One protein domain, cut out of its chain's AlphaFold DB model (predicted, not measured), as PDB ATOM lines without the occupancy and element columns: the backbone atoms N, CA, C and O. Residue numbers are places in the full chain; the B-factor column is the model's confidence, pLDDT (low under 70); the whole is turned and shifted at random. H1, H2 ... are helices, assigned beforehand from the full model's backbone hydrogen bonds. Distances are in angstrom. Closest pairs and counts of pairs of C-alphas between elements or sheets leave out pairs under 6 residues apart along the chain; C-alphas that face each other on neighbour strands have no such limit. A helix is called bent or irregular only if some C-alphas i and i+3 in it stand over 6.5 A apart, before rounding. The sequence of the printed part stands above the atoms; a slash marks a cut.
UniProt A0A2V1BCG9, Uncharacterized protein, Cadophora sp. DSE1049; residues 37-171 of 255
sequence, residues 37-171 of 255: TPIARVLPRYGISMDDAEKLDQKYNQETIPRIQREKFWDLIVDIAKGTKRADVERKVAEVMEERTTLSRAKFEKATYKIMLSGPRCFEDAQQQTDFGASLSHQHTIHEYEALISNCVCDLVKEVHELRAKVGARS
ATOM      1  N   THR A  37     109.575 131.521  96.141       62.56
ATOM      2  CA  THR A  37     108.317 131.093  96.746       62.56
ATOM      3  C   THR A  37     108.500 130.964  98.262       62.56
ATOM      4  O   THR A  37     109.379 130.217  98.691       62.56
ATOM      5  N   PRO A  38     107.665 131.618  99.094       75.06
ATOM      6  CA  PRO A  38     107.739 131.471 100.544       75.06
ATOM      7  C   PRO A  38     107.597 130.006 100.960       75.06
ATOM      8  O   PRO A  38     106.652 129.337 100.527       75.06
ATOM      9  N   ILE A  39     108.476 129.524 101.841       76.12
ATOM     10  CA  ILE A  39     108.503 128.113 102.258       76.12
ATOM     11  C   ILE A  39     107.160 127.633 102.832       76.12
ATOM     12  O   ILE A  39     106.761 126.486 102.632       76.12
ATOM     13  N   ALA A  40     106.413 128.542 103.470       76.56
ATOM     14  CA  ALA A  40     105.090 128.288 104.032       76.56
ATOM     15  C   ALA A  40     104.067 127.828 102.978       76.56
ATOM     16  O   ALA A  40     103.057 127.217 103.311       76.56
ATOM     17  N   ARG A  41     104.327 128.095 101.691       78.19
ATOM     18  CA  ARG A  41     103.514 127.626 100.558       78.19
ATOM     19  C   ARG A  41     104.031 126.325  99.939       78.19
ATOM     20  O   ARG A  41     103.323 125.721  99.135       78.19
ATOM     21  N   VAL A  42     105.254 125.917 100.275       83.56
ATOM     22  CA  VAL A  42     105.961 124.775  99.681       83.56
ATOM     23  C   VAL A  42     105.852 123.542 100.575       83.56
ATOM     24  O   VAL A  42     105.433 122.495 100.091       83.56
ATOM     25  N   LEU A  43     106.134 123.668 101.876       82.56
ATOM     26  CA  LEU A  43     106.093 122.555 102.839       82.56
ATOM     27  C   LEU A  43     104.746 121.800 102.854       82.56
ATOM     28  O   LEU A  43     104.768 120.566 102.762       82.56
ATOM     29  N   PRO A  44     103.570 122.474 102.834       85.50
ATOM     30  CA  PRO A  44     102.288 121.769 102.840       85.50
ATOM     31  C   PRO A  44     102.048 120.903 101.599       85.50
ATOM     32  O   PRO A  44     101.339 119.903 101.685       85.50
ATOM     33  N   ARG A  45     102.660 121.234 100.450       86.50
ATOM     34  CA  ARG A  45     102.540 120.434  99.213       86.50
ATOM     35  C   ARG A  45     103.162 119.048  99.353       86.50
ATOM     36  O   ARG A  45     102.765 118.132  98.644       86.50
ATOM     37  N   TYR A  46     104.099 118.903 100.284       84.50
ATOM     38  CA  TYR A  46     104.749 117.642 100.629       84.50
ATOM     39  C   TYR A  46     104.193 117.043 101.927       84.50
ATOM     40  O   TYR A  46     104.767 116.117 102.495       84.50
ATOM     41  N   GLY A  47     103.062 117.570 102.408       82.62
ATOM     42  CA  GLY A  47     102.423 117.120 103.634       82.62
ATOM     43  C   GLY A  47     103.224 117.452 104.889       82.62
ATOM     44  O   GLY A  47     103.066 116.754 105.877       82.62
ATOM     45  N   ILE A  48     104.079 118.474 104.881       86.38
ATOM     46  CA  ILE A  48     104.823 118.909 106.068       86.38
ATOM     47  C   ILE A  48     104.199 120.207 106.569       86.38
ATOM     48  O   ILE A  48     104.034 121.160 105.805       86.38
ATOM     49  N   SER A  49     103.802 120.235 107.841       88.50
ATOM     50  CA  SER A  49     103.319 121.465 108.467       88.50
ATOM     51  C   SER A  49     104.493 122.379 108.825       88.50
ATOM     52  O   SER A  49     105.623 121.916 108.987       88.50
ATOM     53  N   MET A  50     104.236 123.682 108.955       88.12
ATOM     54  CA  MET A  50     105.258 124.616 109.444       88.12
ATOM     55  C   MET A  50     105.751 124.216 110.838       88.12
ATOM     56  O   MET A  50     106.955 124.192 111.060       88.12
ATOM     57  N   ASP A  51     104.844 123.798 111.723       89.44
ATOM     58  CA  ASP A  51     105.174 123.348 113.078       89.44
ATOM     59  C   ASP A  51     106.092 122.115 113.071       89.44
ATOM     60  O   ASP A  51     107.026 122.025 113.866       89.44
ATOM     61  N   ASP A  52     105.858 121.163 112.162       88.25
ATOM     62  CA  ASP A  52     106.726 119.990 112.012       88.25
ATOM     63  C   ASP A  52     108.118 120.402 111.508       88.25
ATOM     64  O   ASP A  52     109.129 119.921 112.017       88.25
ATOM     65  N   ALA A  53     108.193 121.329 110.548       88.69
ATOM     66  CA  ALA A  53     109.465 121.848 110.050       88.69
ATOM     67  C   ALA A  53     110.231 122.655 111.115       88.69
ATOM     68  O   ALA A  53     111.456 122.563 111.184       88.69
ATOM     69  N   GLU A  54     109.536 123.411 111.967       90.25
ATOM     70  CA  GLU A  54     110.140 124.126 113.097       90.25
ATOM     71  C   GLU A  54     110.659 123.174 114.174       90.25
ATOM     72  O   GLU A  54     111.768 123.370 114.668       90.25
ATOM     73  N   LYS A  55     109.924 122.101 114.490       90.69
ATOM     74  CA  LYS A  55     110.409 121.050 115.400       90.69
ATOM     75  C   LYS A  55     111.676 120.389 114.867       90.69
ATOM     76  O   LYS A  55     112.605 120.149 115.634       90.69
ATOM     77  N   LEU A  56     111.733 120.120 113.561       89.44
ATOM     78  CA  LEU A  56     112.931 119.584 112.916       89.44
ATOM     79  C   LEU A  56     114.089 120.596 112.927       89.44
ATOM     80  O   LEU A  56     115.220 120.193 113.179       89.44
ATOM     81  N   ASP A  57     113.828 121.891 112.706       87.94
ATOM     82  CA  ASP A  57     114.845 122.957 112.799       87.94
ATOM     83  C   ASP A  57     115.410 123.033 114.214       87.94
ATOM     84  O   ASP A  57     116.622 123.040 114.402       87.94
ATOM     85  N   GLN A  58     114.547 123.016 115.224       86.81
ATOM     86  CA  GLN A  58     114.976 123.055 116.614       86.81
ATOM     87  C   GLN A  58     115.821 121.825 116.975       86.81
ATOM     88  O   GLN A  58     116.945 121.974 117.445       86.81
ATOM     89  N   LYS A  59     115.324 120.624 116.664       86.56
ATOM     90  CA  LYS A  59     115.952 119.350 117.040       86.56
ATOM     91  C   LYS A  59     117.236 119.035 116.268       86.56
ATOM     92  O   LYS A  59     118.165 118.470 116.830       86.56
ATOM     93  N   TYR A  60     117.286 119.354 114.974       84.50
ATOM     94  CA  TYR A  60     118.362 118.894 114.091       84.50
ATOM     95  C   TYR A  60     119.209 120.007 113.488       84.50
ATOM     96  O   TYR A  60     120.214 119.675 112.869       84.50
ATOM     97  N   ASN A  61     118.860 121.287 113.640       81.44
ATOM     98  CA  ASN A  61     119.634 122.406 113.084       81.44
ATOM     99  C   ASN A  61     120.066 123.439 114.137       81.44
ATOM    100  O   ASN A  61     121.162 123.984 114.043       81.44
ATOM    101  N   GLN A  62     119.237 123.732 115.142       75.12
ATOM    102  CA  GLN A  62     119.610 124.657 116.220       75.12
ATOM    103  C   GLN A  62     120.528 124.005 117.253       75.12
ATOM    104  O   GLN A  62     121.385 124.684 117.811       75.12
ATOM    105  N   GLU A  63     120.368 122.701 117.468       67.12
ATOM    106  CA  GLU A  63     121.183 121.910 118.393       67.12
ATOM    107  C   GLU A  63     122.396 121.244 117.713       67.12
ATOM    108  O   GLU A  63     123.210 120.619 118.388       67.12
ATOM    109  N   THR A  64     122.561 121.388 116.388       61.94
ATOM    110  CA  THR A  64     123.663 120.772 115.630       61.94
ATOM    111  C   THR A  64     124.631 121.804 115.055       61.94
ATOM    112  O   THR A  64     124.284 122.951 114.765       61.94
ATOM    113  N   ILE A  65     125.888 121.382 114.882       56.38
ATOM    114  CA  ILE A  65     126.931 122.166 114.218       56.38
ATOM    115  C   ILE A  65     127.503 121.323 113.063       56.38
ATOM    116  O   ILE A  65     127.763 120.128 113.255       56.38
ATOM    117  N   PRO A  66     127.664 121.893 111.852       60.44
ATOM    118  CA  PRO A  66     127.471 123.297 111.494       60.44
ATOM    119  C   PRO A  66     125.992 123.666 111.384       60.44
ATOM    120  O   PRO A  66     125.221 122.989 110.704       60.44
ATOM    121  N   ARG A  67     125.627 124.793 112.005       71.69
ATOM    122  CA  ARG A  67     124.284 125.353 111.882       71.69
ATOM    123  C   ARG A  67     124.062 125.807 110.447       71.69
ATOM    124  O   ARG A  67     124.814 126.621 109.906       71.69
ATOM    125  N   ILE A  68     123.002 125.304 109.838       77.38
ATOM    126  CA  ILE A  68     122.586 125.689 108.500       77.38
ATOM    127  C   ILE A  68     121.674 126.913 108.628       77.38
ATOM    128  O   ILE A  68     120.859 127.021 109.549       77.38
ATOM    129  N   GLN A  69     121.804 127.860 107.696       79.06
ATOM    130  CA  GLN A  69     120.838 128.953 107.577       79.06
ATOM    131  C   GLN A  69     119.430 128.367 107.468       79.06
ATOM    132  O   GLN A  69     119.199 127.462 106.669       79.06
ATOM    133  N   ARG A  70     118.497 128.885 108.270       80.69
ATOM    134  CA  ARG A  70     117.146 128.328 108.414       80.69
ATOM    135  C   ARG A  70     116.453 128.088 107.069       80.69
ATOM    136  O   ARG A  70     115.888 127.024 106.866       80.69
ATOM    137  N   GLU A  71     116.575 129.024 106.133       80.19
ATOM    138  CA  GLU A  71     116.029 128.894 104.774       80.19
ATOM    139  C   GLU A  71     116.581 127.661 104.045       80.19
ATOM    140  O   GLU A  71     115.819 126.834 103.557       80.19
ATOM    141  N   LYS A  72     117.904 127.468 104.071       82.75
ATOM    142  CA  LYS A  72     118.571 126.308 103.460       82.75
ATOM    143  C   LYS A  72     118.230 124.996 104.159       82.75
ATOM    144  O   LYS A  72     118.223 123.944 103.524       82.75
ATOM    145  N   PHE A  73     117.990 125.035 105.468       86.62
ATOM    146  CA  PHE A  73     117.540 123.860 106.208       86.62
ATOM    147  C   PHE A  73     116.103 123.484 105.829       86.62
ATOM    148  O   PHE A  73     115.783 122.312 105.658       86.62
ATOM    149  N   TRP A  74     115.239 124.471 105.617       87.88
ATOM    150  CA  TRP A  74     113.894 124.220 105.123       87.88
ATOM    151  C   TRP A  74     113.874 123.707 103.681       87.88
ATOM    152  O   TRP A  74     113.111 122.788 103.382       87.88
ATOM    153  N   ASP A  75     114.745 124.223 102.813       86.94
ATOM    154  CA  ASP A  75     114.932 123.683 101.463       86.94
ATOM    155  C   ASP A  75     115.393 122.218 101.510       86.94
ATOM    156  O   ASP A  75     114.864 121.380 100.781       86.94
ATOM    157  N   LEU A  76     116.297 121.873 102.437       89.56
ATOM    158  CA  LEU A  76     116.725 120.492 102.674       89.56
ATOM    159  C   LEU A  76     115.547 119.585 103.060       89.56
ATOM    160  O   LEU A  76     115.413 118.489 102.516       89.56
ATOM    161  N   ILE A  77     114.683 120.034 103.977       90.19
ATOM    162  CA  ILE A  77     113.475 119.289 104.364       90.19
ATOM    163  C   ILE A  77     112.585 119.057 103.140       90.19
ATOM    164  O   ILE A  77     112.121 117.937 102.923       90.19
ATOM    165  N   VAL A  78     112.360 120.094 102.330       89.44
ATOM    166  CA  VAL A  78     111.556 120.007 101.105       89.44
ATOM    167  C   VAL A  78     112.161 119.011 100.117       89.44
ATOM    168  O   VAL A  78     111.436 118.185  99.562       89.44
ATOM    169  N   ASP A  79     113.473 119.046  99.903       89.19
ATOM    170  CA  ASP A  79     114.155 118.144  98.977       89.19
ATOM    171  C   ASP A  79     114.100 116.684  99.434       89.19
ATOM    172  O   ASP A  79     113.835 115.793  98.625       89.19
ATOM    173  N   ILE A  80     114.239 116.434 100.737       89.88
ATOM    174  CA  ILE A  80     114.046 115.101 101.315       89.88
ATOM    175  C   ILE A  80     112.595 114.643 101.126       89.88
ATOM    176  O   ILE A  80     112.353 113.506 100.711       89.88
ATOM    177  N   ALA A  81     111.627 115.524 101.376       88.19
ATOM    178  CA  ALA A  81     110.203 115.217 101.281       88.19
ATOM    179  C   ALA A  81     109.722 114.960  99.842       88.19
ATOM    180  O   ALA A  81     108.789 114.186  99.644       88.19
ATOM    181  N   LYS A  82     110.376 115.542  98.826       87.69
ATOM    182  CA  LYS A  82     110.120 115.228  97.406       87.69
ATOM    183  C   LYS A  82     110.397 113.759  97.073       87.69
ATOM    184  O   LYS A  82     109.703 113.193  96.233       87.69
ATOM    185  N   GLY A  83     111.422 113.168  97.691       84.19
ATOM    186  CA  GLY A  83     111.900 111.814  97.386       84.19
ATOM    187  C   GLY A  83     111.518 110.743  98.410       84.19
ATOM    188  O   GLY A  83     111.826 109.573  98.202       84.19
ATOM    189  N   THR A  84     110.867 111.121  99.513       87.62
ATOM    190  CA  THR A  84     110.693 110.257 100.689       87.62
ATOM    191  C   THR A  84     109.245 110.276 101.172       87.62
ATOM    192  O   THR A  84     108.572 111.303 101.132       87.62
ATOM    193  N   LYS A  85     108.743 109.139 101.670       87.75
ATOM    194  CA  LYS A  85     107.425 109.089 102.319       87.75
ATOM    195  C   LYS A  85     107.438 109.953 103.579       87.75
ATOM    196  O   LYS A  85     108.405 109.912 104.331       87.75
ATOM    197  N   ARG A  86     106.332 110.650 103.869       83.75
ATOM    198  CA  ARG A  86     106.204 111.540 105.043       83.75
ATOM    199  C   ARG A  86     106.687 110.901 106.352       83.75
ATOM    200  O   ARG A  86     107.396 111.550 107.109       83.75
ATOM    201  N   ALA A  87     106.334 109.637 106.595       86.56
ATOM    202  CA  ALA A  87     106.709 108.909 107.812       86.56
ATOM    203  C   ALA A  87     108.230 108.711 107.979       86.56
ATOM    204  O   ALA A  87     108.705 108.530 109.094       86.56
ATOM    205  N   ASP A  88     108.990 108.762 106.886       89.94
ATOM    206  CA  ASP A  88     110.434 108.540 106.868       89.94
ATOM    207  C   ASP A  88     111.241 109.852 106.775       89.94
ATOM    208  O   ASP A  88     112.471 109.816 106.855       89.94
ATOM    209  N   VAL A  89     110.581 111.010 106.616       89.75
ATOM    210  CA  VAL A  89     111.247 112.314 106.430       89.75
ATOM    211  C   VAL A  89     112.115 112.673 107.631       89.75
ATOM    212  O   VAL A  89     113.277 113.016 107.441       89.75
ATOM    213  N   GLU A  90     111.600 112.552 108.857       91.38
ATOM    214  CA  GLU A  90     112.373 112.865 110.068       91.38
ATOM    215  C   GLU A  90     113.636 112.003 110.167       91.38
ATOM    216  O   GLU A  90     114.728 112.528 110.384       91.38
ATOM    217  N   ARG A  91     113.510 110.689 109.933       92.19
ATOM    218  CA  ARG A  91     114.657 109.771 109.949       92.19
ATOM    219  C   ARG A  91     115.704 110.179 108.915       92.19
ATOM    220  O   ARG A  91     116.891 110.174 109.218       92.19
ATOM    221  N   LYS A  92     115.274 110.544 107.703       91.50
ATOM    222  CA  LYS A  92     116.195 110.938 106.633       91.50
ATOM    223  C   LYS A  92     116.842 112.301 106.896       91.50
ATOM    224  O   LYS A  92     118.019 112.469 106.598       91.50
ATOM    225  N   VAL A  93     116.117 113.246 107.499       89.88
ATOM    226  CA  VAL A  93     116.681 114.519 107.977       89.88
ATOM    227  C   VAL A  93     117.755 114.259 109.034       89.88
ATOM    228  O   VAL A  93     118.842 114.820 108.926       89.88
ATOM    229  N   ALA A  94     117.493 113.376 110.001       88.00
ATOM    230  CA  ALA A  94     118.464 113.007 111.030       88.00
ATOM    231  C   ALA A  94     119.747 112.410 110.425       88.00
ATOM    232  O   ALA A  94     120.836 112.883 110.731       88.00
ATOM    233  N   GLU A  95     119.613 111.440 109.515       90.25
ATOM    234  CA  GLU A  95     120.740 110.789 108.828       90.25
ATOM    235  C   GLU A  95     121.596 111.797 108.043       90.25
ATOM    236  O   GLU A  95     122.819 111.816 108.163       90.25
ATOM    237  N   VAL A  96     120.958 112.686 107.274       88.75
ATOM    238  CA  VAL A  96     121.667 113.708 106.488       88.75
ATOM    239  C   VAL A  96     122.377 114.717 107.391       88.75
ATOM    240  O   VAL A  96     123.481 115.166 107.071       88.75
ATOM    241  N   MET A  97     121.764 115.096 108.515       85.75
ATOM    242  CA  MET A  97     122.392 116.007 109.471       85.75
ATOM    243  C   MET A  97     123.562 115.346 110.199       85.75
ATOM    244  O   MET A  97     124.610 115.972 110.335       85.75
ATOM    245  N   GLU A  98     123.441 114.076 110.578       84.38
ATOM    246  CA  GLU A  98     124.528 113.299 111.178       84.38
ATOM    247  C   GLU A  98     125.722 113.152 110.222       84.38
ATOM    248  O   GLU A  98     126.870 113.398 110.609       84.38
ATOM    249  N   GLU A  99     125.468 112.847 108.946       85.00
ATOM    250  CA  GLU A  99     126.509 112.785 107.917       85.00
ATOM    251  C   GLU A  99     127.202 114.145 107.749       85.00
ATOM    252  O   GLU A  99     128.434 114.234 107.742       85.00
ATOM    253  N   ARG A 100     126.430 115.237 107.677       78.25
ATOM    254  CA  ARG A 100     126.977 116.597 107.562       78.25
ATOM    255  C   ARG A 100     127.812 116.993 108.769       78.25
ATOM    256  O   ARG A 100     128.895 117.553 108.583       78.25
ATOM    257  N   THR A 101     127.349 116.705 109.980       74.00
ATOM    258  CA  THR A 101     128.108 116.954 111.207       74.00
ATOM    259  C   THR A 101     129.396 116.139 111.215       74.00
ATOM    260  O   THR A 101     130.458 116.692 111.492       74.00
ATOM    261  N   THR A 102     129.350 114.870 110.811       77.44
ATOM    262  CA  THR A 102     130.536 114.003 110.719       77.44
ATOM    263  C   THR A 102     131.552 114.531 109.703       77.44
ATOM    264  O   THR A 102     132.742 114.638 109.999       77.44
ATOM    265  N   LEU A 103     131.096 114.942 108.517       74.44
ATOM    266  CA  LEU A 103     131.952 115.535 107.487       74.44
ATOM    267  C   LEU A 103     132.540 116.879 107.924       74.44
ATOM    268  O   LEU A 103     133.709 117.161 107.652       74.44
ATOM    269  N   SER A 104     131.743 117.716 108.587       65.50
ATOM    270  CA  SER A 104     132.212 118.990 109.130       65.50
ATOM    271  C   SER A 104     133.265 118.766 110.204       65.50
ATOM    272  O   SER A 104     134.326 119.375 110.143       65.50
ATOM    273  N   ARG A 105     133.027 117.818 111.114       65.06
ATOM    274  CA  ARG A 105     133.979 117.396 112.139       65.06
ATOM    275  C   ARG A 105     135.290 116.901 111.533       65.06
ATOM    276  O   ARG A 105     136.345 117.364 111.941       65.06
ATOM    277  N   ALA A 106     135.246 116.048 110.513       66.50
ATOM    278  CA  ALA A 106     136.457 115.569 109.845       66.50
ATOM    279  C   ALA A 106     137.241 116.706 109.156       66.50
ATOM    280  O   ALA A 106     138.474 116.754 109.203       66.50
ATOM    281  N   LYS A 107     136.541 117.659 108.520       64.50
ATOM    282  CA  LYS A 107     137.164 118.862 107.935       64.50
ATOM    283  C   LYS A 107     137.776 119.756 109.007       64.50
ATOM    284  O   LYS A 107     138.874 120.275 108.808       64.50
ATOM    285  N   PHE A 108     137.067 119.920 110.115       61.19
ATOM    286  CA  PHE A 108     137.516 120.671 111.264       61.19
ATOM    287  C   PHE A 108     138.756 120.033 111.879       61.19
ATOM    288  O   PHE A 108     139.768 120.703 111.942       61.19
ATOM    289  N   GLU A 109     138.763 118.744 112.212       61.03
ATOM    290  CA  GLU A 109     139.933 118.048 112.772       61.03
ATOM    291  C   GLU A 109     141.182 118.224 111.884       61.03
ATOM    292  O   GLU A 109     142.275 118.525 112.373       61.03
ATOM    293  N   LYS A 110     141.009 118.170 110.556       60.75
ATOM    294  CA  LYS A 110     142.075 118.448 109.581       60.75
ATOM    295  C   LYS A 110     142.562 119.907 109.599       60.75
ATOM    296  O   LYS A 110     143.751 120.154 109.393       60.75
ATOM    297  N   ALA A 111     141.670 120.875 109.809       56.94
ATOM    298  CA  ALA A 111     141.998 122.302 109.886       56.94
ATOM    299  C   ALA A 111     142.586 122.692 111.257       56.94
ATOM    300  O   ALA A 111     143.603 123.383 111.320       56.94
ATOM    301  N   THR A 112     141.999 122.178 112.332       56.50
ATOM    302  CA  THR A 112     142.408 122.261 113.734       56.50
ATOM    303  C   THR A 112     143.837 121.790 113.908       56.50
ATOM    304  O   THR A 112     144.631 122.529 114.468       56.50
ATOM    305  N   TYR A 113     144.247 120.665 113.311       53.59
ATOM    306  CA  TYR A 113     145.653 120.240 113.348       53.59
ATOM    307  C   TYR A 113     146.621 121.324 112.832       53.59
ATOM    308  O   TYR A 113     147.678 121.566 113.414       53.59
ATOM    309  N   LYS A 114     146.242 122.044 111.770       53.78
ATOM    310  CA  LYS A 114     147.054 123.133 111.214       53.78
ATOM    311  C   LYS A 114     147.056 124.360 112.129       53.78
ATOM    312  O   LYS A 114     148.117 124.935 112.346       53.78
ATOM    313  N   ILE A 115     145.901 124.719 112.691       58.56
ATOM    314  CA  ILE A 115     145.735 125.865 113.598       58.56
ATOM    315  C   ILE A 115     146.401 125.607 114.957       58.56
ATOM    316  O   ILE A 115     147.037 126.507 115.485       58.56
ATOM    317  N   MET A 116     146.363 124.388 115.492       58.97
ATOM    318  CA  MET A 116     147.089 124.006 116.709       58.97
ATOM    319  C   MET A 116     148.606 124.130 116.528       58.97
ATOM    320  O   MET A 116     149.299 124.570 117.440       58.97
ATOM    321  N   LEU A 117     149.134 123.779 115.350       60.47
ATOM    322  CA  LEU A 117     150.571 123.858 115.068       60.47
ATOM    323  C   LEU A 117     151.055 125.278 114.741       60.47
ATOM    324  O   LEU A 117     152.205 125.616 115.032       60.47
ATOM    325  N   SER A 118     150.217 126.104 114.106       62.56
ATOM    326  CA  SER A 118     150.594 127.463 113.694       62.56
ATOM    327  C   SER A 118     150.102 128.569 114.625       62.56
ATOM    328  O   SER A 118     150.697 129.637 114.626       62.56
ATOM    329  N   GLY A 119     149.045 128.334 115.400       65.56
ATOM    330  CA  GLY A 119     148.381 129.313 116.267       65.56
ATOM    331  C   GLY A 119     149.274 129.867 117.374       65.56
ATOM    332  O   GLY A 119     149.380 131.085 117.474       65.56
ATOM    333  N   PRO A 120     150.023 129.035 118.126       67.25
ATOM    334  CA  PRO A 120     150.998 129.547 119.086       67.25
ATOM    335  C   PRO A 120     152.032 130.467 118.423       67.25
ATOM    336  O   PRO A 120     152.427 131.472 118.990       67.25
ATOM    337  N   ARG A 121     152.422 130.200 117.171       65.94
ATOM    338  CA  ARG A 121     153.414 131.023 116.454       65.94
ATOM    339  C   ARG A 121     152.905 132.420 116.082       65.94
ATOM    340  O   ARG A 121     153.692 133.212 115.572       65.94
ATOM    341  N   CYS A 122     151.619 132.708 116.284       63.94
ATOM    342  CA  CYS A 122     151.052 134.040 116.101       63.94
ATOM    343  C   CYS A 122     151.372 134.980 117.271       63.94
ATOM    344  O   CYS A 122     151.390 136.184 117.056       63.94
ATOM    345  N   PHE A 123     151.680 134.455 118.461       65.12
ATOM    346  CA  PHE A 123     151.997 135.273 119.632       65.12
ATOM    347  C   PHE A 123     153.510 135.467 119.762       65.12
ATOM    348  O   PHE A 123     154.275 134.513 119.633       65.12
ATOM    349  N   GLU A 124     153.966 136.689 120.037       65.38
ATOM    350  CA  GLU A 124     155.388 136.963 120.315       65.38
ATOM    351  C   GLU A 124     155.783 136.577 121.754       65.38
ATOM    352  O   GLU A 124     156.947 136.274 122.017       65.38
ATOM    353  N   ASP A 125     154.817 136.558 122.677       72.31
ATOM    354  CA  ASP A 125     155.022 136.275 124.098       72.31
ATOM    355  C   ASP A 125     154.911 134.778 124.427       72.31
ATOM    356  O   ASP A 125     153.893 134.138 124.166       72.31
ATOM    357  N   ALA A 126     155.950 134.222 125.055       71.75
ATOM    358  CA  ALA A 126     156.038 132.796 125.372       71.75
ATOM    359  C   ALA A 126     154.951 132.326 126.355       71.75
ATOM    360  O   ALA A 126     154.513 131.173 126.279       71.75
ATOM    361  N   GLN A 127     154.488 133.207 127.249       71.12
ATOM    362  CA  GLN A 127     153.403 132.884 128.171       71.12
ATOM    363  C   GLN A 127     152.079 132.752 127.410       71.12
ATOM    364  O   GLN A 127     151.420 131.726 127.534       71.12
ATOM    365  N   GLN A 128     151.751 133.691 126.518       60.28
ATOM    366  CA  GLN A 128     150.569 133.605 125.647       60.28
ATOM    367  C   GLN A 128     150.576 132.383 124.718       60.28
ATOM    368  O   GLN A 128     149.533 131.764 124.517       60.28
ATOM    369  N   GLN A 129     151.737 131.987 124.182       68.75
ATOM    370  CA  GLN A 129     151.858 130.747 123.397       68.75
ATOM    371  C   GLN A 129     151.485 129.510 124.220       68.75
ATOM    372  O   GLN A 129     150.788 128.615 123.735       68.75
ATOM    373  N   THR A 130     151.962 129.469 125.466       68.75
ATOM    374  CA  THR A 130     151.729 128.369 126.407       68.75
ATOM    375  C   THR A 130     150.275 128.354 126.865       68.75
ATOM    376  O   THR A 130     149.645 127.300 126.836       68.75
ATOM    377  N   ASP A 131     149.713 129.515 127.203       63.19
ATOM    378  CA  ASP A 131     148.320 129.673 127.621       63.19
ATOM    379  C   ASP A 131     147.362 129.298 126.486       63.19
ATOM    380  O   ASP A 131     146.369 128.609 126.717       63.19
ATOM    381  N   PHE A 132     147.685 129.663 125.241       67.12
ATOM    382  CA  PHE A 132     146.944 129.224 124.062       67.12
ATOM    383  C   PHE A 132     147.002 127.698 123.917       67.12
ATOM    384  O   PHE A 132     145.960 127.052 123.843       67.12
ATOM    385  N   GLY A 133     148.196 127.095 123.953       65.62
ATOM    386  CA  GLY A 133     148.357 125.637 123.883       65.62
ATOM    387  C   GLY A 133     147.627 124.886 125.007       65.62
ATOM    388  O   GLY A 133     146.957 123.886 124.746       65.62
ATOM    389  N   ALA A 134     147.690 125.397 126.237       64.94
ATOM    390  CA  ALA A 134     146.984 124.848 127.391       64.94
ATOM    391  C   ALA A 134     145.462 124.965 127.223       64.94
ATOM    392  O   ALA A 134     144.741 123.989 127.433       64.94
ATOM    393  N   SER A 135     144.972 126.113 126.751       61.16
ATOM    394  CA  SER A 135     143.550 126.339 126.459       61.16
ATOM    395  C   SER A 135     143.013 125.354 125.420       61.16
ATOM    396  O   SER A 135     141.894 124.872 125.558       61.16
ATOM    397  N   LEU A 136     143.825 124.983 124.424       62.44
ATOM    398  CA  LEU A 136     143.458 123.967 123.436       62.44
ATOM    399  C   LEU A 136     143.409 122.551 124.020       62.44
ATOM    400  O   LEU A 136     142.608 121.737 123.576       62.44
ATOM    401  N   SER A 137     144.258 122.247 125.003       59.38
ATOM    402  CA  SER A 137     144.267 120.943 125.681       59.38
ATOM    403  C   SER A 137     143.134 120.772 126.700       59.38
ATOM    404  O   SER A 137     142.754 119.645 127.015       59.38
ATOM    405  N   HIS A 138     142.581 121.884 127.193       55.09
ATOM    406  CA  HIS A 138     141.487 121.916 128.165       55.09
ATOM    407  C   HIS A 138     140.093 122.031 127.535       55.09
ATOM    408  O   HIS A 138     139.104 121.910 128.250       55.09
ATOM    409  N   GLN A 139     139.992 122.244 126.221       56.00
ATOM    410  CA  GLN A 139     138.706 122.237 125.529       56.00
ATOM    411  C   GLN A 139     138.302 120.808 125.210       56.00
ATOM    412  O   GLN A 139     138.910 120.123 124.388       56.00
ATOM    413  N   HIS A 140     137.278 120.341 125.910       50.06
ATOM    414  CA  HIS A 140     136.891 118.936 125.909       50.06
ATOM    415  C   HIS A 140     135.973 118.584 124.739       50.06
ATOM    416  O   HIS A 140     135.695 117.407 124.505       50.06
ATOM    417  N   THR A 141     135.518 119.579 123.973       53.56
ATOM    418  CA  THR A 141     134.646 119.359 122.823       53.56
ATOM    419  C   THR A 141     135.048 120.207 121.621       53.56
ATOM    420  O   THR A 141     135.521 121.336 121.750       53.56
ATOM    421  N   ILE A 142     134.791 119.677 120.421       54.59
ATOM    422  CA  ILE A 142     134.906 120.421 119.152       54.59
ATOM    423  C   ILE A 142     134.121 121.739 119.210       54.59
ATOM    424  O   ILE A 142     134.554 122.734 118.642       54.59
ATOM    425  N   HIS A 143     133.023 121.761 119.972       55.66
ATOM    426  CA  HIS A 143     132.146 122.914 120.170       55.66
ATOM    427  C   HIS A 143     132.847 124.095 120.853       55.66
ATOM    428  O   HIS A 143     132.704 125.239 120.424       55.66
ATOM    429  N   GLU A 144     133.640 123.832 121.893       53.38
ATOM    430  CA  GLU A 144     134.398 124.868 122.605       53.38
ATOM    431  C   GLU A 144     135.544 125.410 121.746       53.38
ATOM    432  O   GLU A 144     135.843 126.604 121.785       53.38
ATOM    433  N   TYR A 145     136.123 124.551 120.908       59.19
ATOM    434  CA  TYR A 145     137.210 124.916 120.007       59.19
ATOM    435  C   TYR A 145     136.731 125.708 118.788       59.19
ATOM    436  O   TYR A 145     137.362 126.695 118.417       59.19
ATOM    437  N   GLU A 146     135.598 125.357 118.176       57.91
ATOM    438  CA  GLU A 146     134.987 126.172 117.115       57.91
ATOM    439  C   GLU A 146     134.564 127.550 117.633       57.91
ATOM    440  O   GLU A 146     134.759 128.551 116.938       57.91
ATOM    441  N   ALA A 147     134.049 127.627 118.864       55.03
ATOM    442  CA  ALA A 147     133.732 128.893 119.517       55.03
ATOM    443  C   ALA A 147     134.997 129.715 119.810       55.03
ATOM    444  O   ALA A 147     135.033 130.910 119.519       55.03
ATOM    445  N   LEU A 148     136.058 129.082 120.321       59.59
ATOM    446  CA  LEU A 148     137.347 129.733 120.554       59.59
ATOM    447  C   LEU A 148     137.940 130.274 119.257       59.59
ATOM    448  O   LEU A 148     138.286 131.447 119.196       59.59
ATOM    449  N   ILE A 149     137.997 129.460 118.201       63.50
ATOM    450  CA  ILE A 149     138.470 129.907 116.892       63.50
ATOM    451  C   ILE A 149     137.605 131.045 116.372       63.50
ATOM    452  O   ILE A 149     138.152 132.061 115.973       63.50
ATOM    453  N   SER A 150     136.280 130.923 116.382       53.78
ATOM    454  CA  SER A 150     135.398 131.973 115.854       53.78
ATOM    455  C   SER A 150     135.587 133.303 116.588       53.78
ATOM    456  O   SER A 150     135.574 134.362 115.959       53.78
ATOM    457  N   ASN A 151     135.847 133.251 117.896       49.81
ATOM    458  CA  ASN A 151     136.147 134.428 118.708       49.81
ATOM    459  C   ASN A 151     137.561 134.976 118.443       49.81
ATOM    460  O   ASN A 151     137.740 136.188 118.367       49.81
ATOM    461  N   CYS A 152     138.554 134.108 118.241       54.81
ATOM    462  CA  CYS A 152     139.945 134.502 118.007       54.81
ATOM    463  C   CYS A 152     140.248 134.869 116.545       54.81
ATOM    464  O   CYS A 152     141.207 135.591 116.293       54.81
ATOM    465  N   VAL A 153     139.460 134.413 115.566       63.94
ATOM    466  CA  VAL A 153     139.685 134.655 114.128       63.94
ATOM    467  C   VAL A 153     139.662 136.144 113.816       63.94
ATOM    468  O   VAL A 153     140.505 136.609 113.058       63.94
ATOM    469  N   CYS A 154     138.755 136.910 114.423       54.47
ATOM    470  CA  CYS A 154     138.714 138.358 114.232       54.47
ATOM    471  C   CYS A 154     140.010 139.035 114.692       54.47
ATOM    472  O   CYS A 154     140.508 139.924 114.006       54.47
ATOM    473  N   ASP A 155     140.572 138.607 115.818       49.53
ATOM    474  CA  ASP A 155     141.779 139.216 116.373       49.53
ATOM    475  C   ASP A 155     143.046 138.717 115.667       49.53
ATOM    476  O   ASP A 155     143.895 139.532 115.318       49.53
ATOM    477  N   LEU A 156     143.102 137.438 115.280       55.28
ATOM    478  CA  LEU A 156     144.150 136.893 114.409       55.28
ATOM    479  C   LEU A 156     144.166 137.580 113.035       55.28
ATOM    480  O   LEU A 156     145.228 137.894 112.501       55.28
ATOM    481  N   VAL A 157     142.996 137.857 112.451       61.09
ATOM    482  CA  VAL A 157     142.883 138.581 111.178       61.09
ATOM    483  C   VAL A 157     143.343 140.032 111.335       61.09
ATOM    484  O   VAL A 157     144.111 140.510 110.496       61.09
ATOM    485  N   LYS A 158     142.949 140.730 112.411       57.72
ATOM    486  CA  LYS A 158     143.442 142.089 112.706       57.72
ATOM    487  C   LYS A 158     144.960 142.108 112.872       57.72
ATOM    488  O   LYS A 158     145.623 142.929 112.246       57.72
ATOM    489  N   GLU A 159     145.512 141.176 113.637       53.56
ATOM    490  CA  GLU A 159     146.946 141.078 113.894       53.56
ATOM    491  C   GLU A 159     147.737 140.797 112.605       53.56
ATOM    492  O   GLU A 159     148.724 141.474 112.306       53.56
ATOM    493  N   VAL A 160     147.240 139.898 111.747       63.84
ATOM    494  CA  VAL A 160     147.812 139.652 110.412       63.84
ATOM    495  C   VAL A 160     147.738 140.902 109.522       63.84
ATOM    496  O   VAL A 160     148.707 141.209 108.817       63.84
ATOM    497  N   HIS A 161     146.629 141.646 109.539       62.09
ATOM    498  CA  HIS A 161     146.506 142.904 108.795       62.09
ATOM    499  C   HIS A 161     147.483 143.972 109.300       62.09
ATOM    500  O   HIS A 161     148.141 144.633 108.489       62.09
ATOM    501  N   GLU A 162     147.642 144.114 110.614       63.66
ATOM    502  CA  GLU A 162     148.580 145.056 111.222       63.66
ATOM    503  C   GLU A 162     150.040 144.699 110.926       63.66
ATOM    504  O   GLU A 162     150.840 145.578 110.586       63.66
ATOM    505  N   LEU A 163     150.399 143.416 110.985       58.94
ATOM    506  CA  LEU A 163     151.730 142.933 110.617       58.94
ATOM    507  C   LEU A 163     152.034 143.217 109.141       58.94
ATOM    508  O   LEU A 163     153.099 143.752 108.819       58.94
ATOM    509  N   ARG A 164     151.082 142.965 108.231       63.59
ATOM    510  CA  ARG A 164     151.224 143.310 106.803       63.59
ATOM    511  C   ARG A 164     151.379 144.818 106.587       63.59
ATOM    512  O   ARG A 164     152.229 145.233 105.794       63.59
ATOM    513  N   ALA A 165     150.630 145.644 107.315       65.19
ATOM    514  CA  ALA A 165     150.754 147.100 107.251       65.19
ATOM    515  C   ALA A 165     152.137 147.586 107.730       65.19
ATOM    516  O   ALA A 165     152.755 148.439 107.086       65.19
ATOM    517  N   LYS A 166     152.679 146.998 108.805       61.53
ATOM    518  CA  LYS A 166     154.024 147.306 109.332       61.53
ATOM    519  C   LYS A 166     155.139 146.899 108.354       61.53
ATOM    520  O   LYS A 166     156.094 147.660 108.168       61.53
ATOM    521  N   VAL A 167     155.009 145.760 107.669       59.44
ATOM    522  CA  VAL A 167     155.953 145.316 106.619       59.44
ATOM    523  C   VAL A 167     155.899 146.236 105.384       59.44
ATOM    524  O   VAL A 167     156.941 146.632 104.848       59.44
ATOM    525  N   GLY A 168     154.704 146.675 104.977       55.16
ATOM    526  CA  GLY A 168     154.517 147.673 103.914       55.16
ATOM    527  C   GLY A 168     155.052 149.072 104.268       55.16
ATOM    528  O   GLY A 168     155.512 149.814 103.398       55.16
ATOM    529  N   ALA A 169     155.052 149.442 105.550       55.69
ATOM    530  CA  ALA A 169     155.594 150.716 106.020       55.69
ATOM    531  C   ALA A 169     157.134 150.723 106.078       55.69
ATOM    532  O   ALA A 169     157.765 151.713 105.693       55.69
ATOM    533  N   ARG A 170     157.765 149.614 106.498       52.00
ATOM    534  CA  ARG A 170     159.237 149.482 106.527       52.00
ATOM    535  C   ARG A 170     159.860 149.533 105.126       52.00
ATOM    536  O   ARG A 170     160.910 150.145 104.955       52.00
ATOM    537  N   SER A 171     159.179 148.994 104.115       51.09
ATOM    538  CA  SER A 171     159.630 149.025 102.713       51.09
ATOM    539  C   SER A 171     159.513 150.405 102.044       51.09
ATOM    540  O   SER A 171     160.289 150.715 101.138       51.09
TER     541      SER A 171
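What this domain is: This is residues 37 to 171 of the 255 residues of an uncharacterized protein of Cadophora sp. DSE1049 (UniProt A0A2V1BCG9). Long helix H4 is a spine: H2 and H3 pack on its first part, with H1 against H3, while after H4 the backbone folds back through H5 and turns again into H6, a long arm whose residues 150 to 155 and 161 to 171 stand free. The 135 printed residues have six named helices, H1 to H6, and no named strand: all helix. The whole is only just loose, close to extended, with radius of gyration 21.1 A and spans of 64 by 34 by 21 A.

Where its parts are: H4, residues 86 to 118, is 47.9 A long, irregular at C-alphas 87 and 90, 7.3 A apart. H1 is 43 to 46, from C-alpha (106.093, 122.555, 102.839), H2 50 to 62, H3 70 to 83, H5 126 to 138. H6, 142 to 171, 41.2 A, ends at C-alpha (159.630, 149.025, 102.713).

How they stand to each other: H4 touches H2 through residues 90 to 97 alone, closest C-alphas Tyr 60 and Ala 94, 6.6 A, at a shallow tilt of 25 degrees. H3 touches H4 at Ala 81 and Val 89, C-alphas 6.0 A apart. H1 touches H3, C-alphas of Tyr 46 and Ala 81 6.0 A apart. H5 is close to but not clearly touching H4, C-alphas of Met 116 and Gly 133 7.5 A apart. H5 has every O i to N i+4 pair within hydrogen-bond range, H2 8 of 9, H3 9 of 10, H4 26 of 29, H6 24 of 26; H1 is too short.

The domain as a whole: The farthest C-alphas, Ala 87 and Ser 171, are 66.6 A apart. The printed part has no cut and no long link; pLDDT is under 70 in 70 residues, among them 128 to 171.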